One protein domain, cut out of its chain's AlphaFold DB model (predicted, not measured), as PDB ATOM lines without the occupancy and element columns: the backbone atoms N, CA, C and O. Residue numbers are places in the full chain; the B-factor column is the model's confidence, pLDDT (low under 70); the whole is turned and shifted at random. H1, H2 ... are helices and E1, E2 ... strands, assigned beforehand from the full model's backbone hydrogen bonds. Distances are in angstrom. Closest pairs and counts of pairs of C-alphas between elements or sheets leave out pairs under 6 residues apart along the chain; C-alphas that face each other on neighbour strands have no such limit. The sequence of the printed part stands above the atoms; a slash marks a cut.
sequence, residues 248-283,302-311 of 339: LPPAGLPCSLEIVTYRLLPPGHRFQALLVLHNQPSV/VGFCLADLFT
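AT A GLANCE: This is residues 248 to 283 and 302 to 311 of the 339 residues of the protein "Glyco_hydro_38C domain-containing protein" of Macrostomum lignano (UniProt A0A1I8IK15). A long antiparallel hairpin of two strands, E1 and E2, makes the longest axis, and its loop sticks out at one end with residues 266 to 271. Two stretches with little named structure, residues 248 to 256 before the hairpin and residues 302 to 311 after a cut, lie off one side of it, nearer its open end than its loop; the second holds H1, a single short helical turn. The printed part has 46 residues with two named strands and one named helix, in the order E1, E2, H1; the sheet order is E1 - E2, antiparallel. The class is mixed, helices and strands, with 19 residues, under half of those printed, in named elements. The whole is loose, with a radius of gyration of the C-alphas of 12.6 A, and only just elongated, spanning 43 by 21 by 13 A.

HOW THE PARTS SIT: E1, residues 257 to 264, bends by 50 degrees at residue 260. A short link of 8 residues joins it to E2, residues 273 to 279, and the two form a hairpin. They are antiparallel neighbours, with 167 degrees between their N-to-C directions. C-alphas 257 and 279 face each other at 4.5 A, and C-alphas 264 and 273 at 4.3 A. N 258 and O 278 are within hydrogen-bond range at 2.9 A, and so are N 274 and O 263 at 2.8 A. H1, residues 306 to 309, is apart from E1. With 4 residues, H1 is too short for any pair of O i and N i+4 inside it; its one pair of O i and N i+3 is within range.

IN THESE COORDINATES: The printed part begins at Leu 248, whose C-alpha is at (24.671, -13.835, -32.387). E1 begins with C-alpha 257 at (20.866, -10.391, -20.796) and measures 20.4 A from first to last C-alpha. E2 measures 19.5 A and ends with C-alpha 279 at (17.837, -10.466, -17.473). H1 measures 5.7 A and ends with C-alpha 309 at (19.461, -14.417, -32.521).

THE WHOLE: The two C-alphas farthest apart, those of Gly 268 and Val 283, are 43.2 A apart. The first and last printed C-alphas, of Leu 248 and Thr 311, are 7.1 A apart. Residues 284 to 301 are cut out, and C-alphas 283 and 302 are 15.2 A apart across the cut. The link from E2 to H1 runs across this cut, with 18 of its 26 residues not printed. The mean pLDDT of the printed part is 80.6, and residues 302 to 303 and residue 311 of the model are under 70.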
ATOM      1  N   LEU A 248      25.083 -15.069 -33.043       73.62
ATOM      2  CA  LEU A 248      24.671 -13.835 -32.387       73.62
ATOM      3  C   LEU A 248      24.937 -12.638 -33.304       73.62
ATOM      4  O   LEU A 248      25.892 -12.680 -34.095       73.62
ATOM      5  N   PRO A 249      24.152 -11.554 -33.165       72.44
ATOM      6  CA  PRO A 249      24.391 -10.331 -33.915       72.44
ATOM      7  C   PRO A 249      25.793  -9.779 -33.604       72.44
ATOM      8  O   PRO A 249      26.300 -10.001 -32.500       72.44
ATOM      9  N   PRO A 250      26.420  -9.013 -34.518       72.56
ATOM     10  CA  PRO A 250      27.764  -8.463 -34.308       72.56
ATOM     11  C   PRO A 250      27.900  -7.617 -33.034       72.56
ATOM     12  O   PRO A 250      28.955  -7.604 -32.409       72.56
ATOM     13  N   ALA A 251      26.819  -6.940 -32.631       72.69
ATOM     14  CA  ALA A 251      26.757  -6.152 -31.398       72.69
ATOM     15  C   ALA A 251      26.643  -7.008 -30.117       72.69
ATOM     16  O   ALA A 251      26.805  -6.488 -29.015       72.69
ATOM     17  N   GLY A 252      26.381  -8.313 -30.247       78.56
ATOM     18  CA  GLY A 252      26.168  -9.232 -29.135       78.56
ATOM     19  C   GLY A 252      24.848  -9.010 -28.391       78.56
ATOM     20  O   GLY A 252      23.959  -8.283 -28.834       78.56
ATOM     21  N   LEU A 253      24.714  -9.682 -27.246       81.75
ATOM     22  CA  LEU A 253      23.590  -9.488 -26.328       81.75
ATOM     23  C   LEU A 253      23.834  -8.271 -25.426       81.75
ATOM     24  O   LEU A 253      24.987  -8.001 -25.074       81.75
ATOM     25  N   PRO A 254      22.771  -7.583 -24.968       83.12
ATOM     26  CA  PRO A 254      22.886  -6.608 -23.888       83.12
ATOM     27  C   PRO A 254      23.612  -7.197 -22.671       83.12
ATOM     28  O   PRO A 254      23.361  -8.339 -22.300       83.12
ATOM     29  N   CYS A 255      24.450  -6.409 -21.992       78.50
ATOM     30  CA  CYS A 255      25.262  -6.898 -20.868       78.50
ATOM     31  C   CYS A 255      24.449  -7.511 -19.716       78.50
ATOM     32  O   CYS A 255      24.970  -8.366 -19.009       78.50
ATOM     33  N   SER A 256      23.196  -7.106 -19.507       80.06
ATOM     34  CA  SER A 256      22.327  -7.696 -18.480       80.06
ATOM     35  C   SER A 256      21.692  -9.016 -18.926       80.06
ATOM     36  O   SER A 256      21.345  -9.842 -18.089       80.06
ATOM     37  N   LEU A 257      21.578  -9.254 -20.232       84.94
ATOM     38  CA  LEU A 257      20.866 -10.391 -20.796       84.94
ATOM     39  C   LEU A 257      21.795 -11.593 -20.991       84.94
ATOM     40  O   LEU A 257      22.921 -11.466 -21.467       84.94
ATOM     41  N   GLU A 258      21.296 -12.774 -20.653       86.88
ATOM     42  CA  GLU A 258      22.006 -14.037 -20.799       86.88
ATOM     43  C   GLU A 258      21.086 -15.125 -21.333       86.88
ATOM     44  O   GLU A 258      19.940 -15.256 -20.905       86.88
ATOM     45  N   ILE A 259      21.609 -15.923 -22.262       88.62
ATOM     46  CA  ILE A 259      20.955 -17.149 -22.708       88.62
ATOM     47  C   ILE A 259      21.344 -18.247 -21.724       88.62
ATOM     48  O   ILE A 259      22.453 -18.773 -21.783       88.62
ATOM     49  N   VAL A 260      20.428 -18.598 -20.825       89.44
ATOM     50  CA  VAL A 260      20.653 -19.649 -19.817       89.44
ATOM     51  C   VAL A 260      20.340 -21.026 -20.391       89.44
ATOM     52  O   VAL A 260      20.912 -22.037 -19.990       89.44
ATOM     53  N   THR A 261      19.413 -21.102 -21.344       89.81
ATOM     54  CA  THR A 261      19.079 -22.357 -22.015       89.81
ATOM     55  C   THR A 261      18.706 -22.092 -23.459       89.81
ATOM     56  O   THR A 261      17.864 -21.246 -23.743       89.81
ATOM     57  N   TYR A 262      19.297 -22.873 -24.356       88.31
ATOM     58  CA  TYR A 262      18.822 -23.062 -25.716       88.31
ATOM     59  C   TYR A 262      18.796 -24.563 -25.986       88.31
ATOM     60  O   TYR A 262      19.834 -25.224 -25.939       88.31
ATOM     61  N   ARG A 263      17.605 -25.124 -26.188       88.06
ATOM     62  CA  ARG A 263      17.415 -26.568 -26.362       88.06
ATOM     63  C   ARG A 263      16.499 -26.833 -27.544       88.06
ATOM     64  O   ARG A 263      15.409 -26.278 -27.603       88.06
ATOM     65  N   LEU A 264      16.918 -27.722 -28.440       88.62
ATOM     66  CA  LEU A 264      16.041 -28.256 -29.480       88.62
ATOM     67  C   LEU A 264      15.034 -29.224 -28.857       88.62
ATOM     68  O   LEU A 264      15.392 -30.059 -28.024       88.62
ATOM     69  N   LEU A 265      13.774 -29.078 -29.242       86.00
ATOM     70  CA  LEU A 265      12.683 -29.909 -28.764       86.00
ATOM     71  C   LEU A 265      12.515 -31.146 -29.661       86.00
ATOM     72  O   LEU A 265      12.816 -31.074 -30.855       86.00
ATOM     73  N   PRO A 266      12.043 -32.283 -29.113       87.62
ATOM     74  CA  PRO A 266      11.794 -33.482 -29.904       87.62
ATOM     75  C   PRO A 266      10.806 -33.247 -31.060       87.62
ATOM     76  O   PRO A 266       9.926 -32.382 -30.962       87.62
ATOM     77  N   PRO A 267      10.893 -34.048 -32.139       84.44
ATOM     78  CA  PRO A 267       9.909 -34.030 -33.217       84.44
ATOM     79  C   PRO A 267       8.484 -34.245 -32.683       84.44
ATOM     80  O   PRO A 267       8.273 -35.017 -31.752       84.44
ATOM     81  N   GLY A 268       7.498 -33.571 -33.279       80.69
ATOM     82  CA  GLY A 268       6.088 -33.658 -32.867       80.69
ATOM     83  C   GLY A 268       5.646 -32.604 -31.845       80.69
ATOM     84  O   GLY A 268       4.458 -32.506 -31.545       80.69
ATOM     85  N   HIS A 269       6.554 -31.769 -31.330       80.06
ATOM     86  CA  HIS A 269       6.178 -30.565 -30.584       80.06
ATOM     87  C   HIS A 269       5.775 -29.413 -31.514       80.06
ATOM     88  O   HIS A 269       6.320 -29.242 -32.602       80.06
ATOM     89  N   ARG A 270       4.833 -28.575 -31.052       81.25
ATOM     90  CA  ARG A 270       4.378 -27.374 -31.779       81.25
ATOM     91  C   ARG A 270       5.509 -26.364 -32.018       81.25
ATOM     92  O   ARG A 270       5.470 -25.624 -32.996       81.25
ATOM     93  N   PHE A 271       6.494 -26.328 -31.123       81.88
ATOM     94  CA  PHE A 271       7.686 -25.489 -31.221       81.88
ATOM     95  C   PHE A 271       8.930 -26.366 -31.381       81.88
ATOM     96  O   PHE A 271       8.990 -27.461 -30.829       81.88
ATOM     97  N   GLN A 272       9.930 -25.870 -32.113       83.62
ATOM     98  CA  GLN A 272      11.164 -26.609 -32.422       83.62
ATOM     99  C   GLN A 272      12.275 -26.401 -31.385       83.62
ATOM    100  O   GLN A 272      13.216 -27.189 -31.318       83.62
ATOM    101  N   ALA A 273      12.194 -25.338 -30.583       85.31
ATOM    102  CA  ALA A 273      13.219 -24.992 -29.610       85.31
ATOM    103  C   ALA A 273      12.623 -24.300 -28.379       85.31
ATOM    104  O   ALA A 273      11.596 -23.626 -28.463       85.31
ATOM    105  N   LEU A 274      13.311 -24.453 -27.251       86.19
ATOM    106  CA  LEU A 274      13.100 -23.728 -26.006       86.19
ATOM    107  C   LEU A 274      14.276 -22.772 -25.787       86.19
ATOM    108  O   LEU A 274      15.432 -23.200 -25.782       86.19
ATOM    109  N   LEU A 275      13.963 -21.497 -25.563       87.19
ATOM    110  CA  LEU A 275      14.919 -20.447 -25.223       87.19
ATOM    111  C   LEU A 275      14.552 -19.862 -23.855       87.19
ATOM    112  O   LEU A 275      13.434 -19.390 -23.670       87.19
ATOM    113  N   VAL A 276      15.499 -19.867 -22.917       88.75
ATOM    114  CA  VAL A 276      15.365 -19.198 -21.617       88.75
ATOM    115  C   VAL A 276      16.360 -18.053 -21.560       88.75
ATOM    116  O   VAL A 276      17.576 -18.267 -21.602       88.75
ATOM    117  N   LEU A 277      15.824 -16.840 -21.457       87.19
ATOM    118  CA  LEU A 277      16.595 -15.620 -21.282       87.19
ATOM    119  C   LEU A 277      16.502 -15.157 -19.833       87.19
ATOM    120  O   LEU A 277      15.410 -15.047 -19.280       87.19
ATOM    121  N   HIS A 278      17.645 -14.844 -19.239       86.88
ATOM    122  CA  HIS A 278      17.724 -14.250 -17.916       86.88
ATOM    123  C   HIS A 278      18.232 -12.817 -18.038       86.88
ATOM    124  O   HIS A 278      19.320 -12.574 -18.559       86.88
ATOM    125  N   ASN A 279      17.428 -11.859 -17.581       86.31
ATOM    126  CA  ASN A 279      17.837 -10.466 -17.473       86.31
ATOM    127  C   ASN A 279      18.350 -10.210 -16.056       86.31
ATOM    128  O   ASN A 279      17.563  -9.984 -15.138       86.31
ATOM    129  N   GLN A 280      19.666 -10.264 -15.888       83.06
ATOM    130  CA  GLN A 280      20.312 -10.074 -14.603       83.06
ATOM    131  C   GLN A 280      20.604  -8.584 -14.371       83.06
ATOM    132  O   GLN A 280      21.408  -7.994 -15.099       83.06
ATOM    133  N   PRO A 281      19.972  -7.950 -13.369       79.19
ATOM    134  CA  PRO A 281      20.231  -6.552 -13.056       79.19
ATOM    135  C   PRO A 281      21.671  -6.348 -12.577       79.19
ATOM    136  O   PRO A 281      22.264  -7.203 -11.916       79.19
ATOM    137  N   SER A 282      22.217  -5.173 -12.880       77.00
ATOM    138  CA  SER A 282      23.546  -4.749 -12.441       77.00
ATOM    139  C   SER A 282      23.513  -3.339 -11.860       77.00
ATOM    140  O   SER A 282      22.725  -2.509 -12.308       77.00
ATOM    141  N   VAL A 283      24.399  -3.032 -10.910       71.38
ATOM    142  CA  VAL A 283      24.574  -1.660 -10.401       71.38
ATOM    143  C   VAL A 283      25.429  -0.865 -11.387       71.38
ATOM    144  O   VAL A 283      26.605  -1.183 -11.566       71.38
ATOM    145  N   VAL A 302      16.635  -1.377 -22.670       63.50
ATOM    146  CA  VAL A 302      17.350  -2.011 -23.776       63.50
ATOM    147  C   VAL A 302      16.391  -3.014 -24.398       63.50
ATOM    148  O   VAL A 302      16.104  -4.056 -23.812       63.50
ATOM    149  N   GLY A 303      15.836  -2.659 -25.553       67.94
ATOM    150  CA  GLY A 303      15.101  -3.603 -26.382       67.94
ATOM    151  C   GLY A 303      16.082  -4.560 -27.055       67.94
ATOM    152  O   GLY A 303      17.111  -4.128 -27.566       67.94
ATOM    153  N   PHE A 304      15.764  -5.851 -27.052       75.62
ATOM    154  CA  PHE A 304      16.489  -6.859 -27.816       75.62
ATOM    155  C   PHE A 304      15.494  -7.593 -28.712       75.62
ATOM    156  O   PHE A 304      14.513  -8.157 -28.223       75.62
ATOM    157  N   CYS A 305      15.721  -7.562 -30.025       78.00
ATOM    158  CA  CYS A 305      14.876  -8.269 -30.973       78.00
ATOM    159  C   CYS A 305      15.288  -9.745 -31.008       78.00
ATOM    160  O   CYS A 305      16.379 -10.085 -31.454       78.00
ATOM    161  N   LEU A 306      14.402 -10.642 -30.565       76.31
ATOM    162  CA  LEU A 306      14.672 -12.087 -30.553       76.31
ATOM    163  C   LEU A 306      15.003 -12.653 -31.938       76.31
ATOM    164  O   LEU A 306      15.740 -13.629 -32.029       76.31
ATOM    165  N   ALA A 307      14.479 -12.053 -33.010       74.94
ATOM    166  CA  ALA A 307      14.777 -12.484 -34.374       74.94
ATOM    167  C   ALA A 307      16.261 -12.304 -34.738       74.94
ATOM    168  O   ALA A 307      16.760 -13.030 -35.596       74.94
ATOM    169  N   ASP A 308      16.973 -11.401 -34.058       75.00
ATOM    170  CA  ASP A 308      18.393 -11.139 -34.301       75.00
ATOM    171  C   ASP A 308      19.293 -12.269 -33.771       75.00
ATOM    172  O   ASP A 308      20.450 -12.353 -34.165       75.00
ATOM    173  N   LEU A 309      18.772 -13.177 -32.929       74.62
ATOM    174  CA  LEU A 309      19.461 -14.417 -32.521       74.62
ATOM    175  C   LEU A 309      19.560 -15.458 -33.639       74.62
ATOM    176  O   LEU A 309      20.266 -16.450 -33.492       74.62
ATOM    177  N   PHE A 310      18.787 -15.299 -34.713       74.19
ATOM    178  CA  PHE A 310      18.640 -16.318 -35.750       74.19
ATOM    179  C   PHE A 310      19.104 -15.776 -37.103       74.19
ATOM    180  O   PHE A 310      18.364 -15.769 -38.092       74.19
ATOM    181  N   THR A 311      20.342 -15.278 -37.134       66.88
ATOM    182  CA  THR A 311      20.989 -14.803 -38.360       66.88
ATOM    183  C   THR A 311      21.243 -15.946 -39.343       66.88
ATOM    184  O   THR A 311      21.335 -17.112 -38.958       66.88
TER     185      THR A 311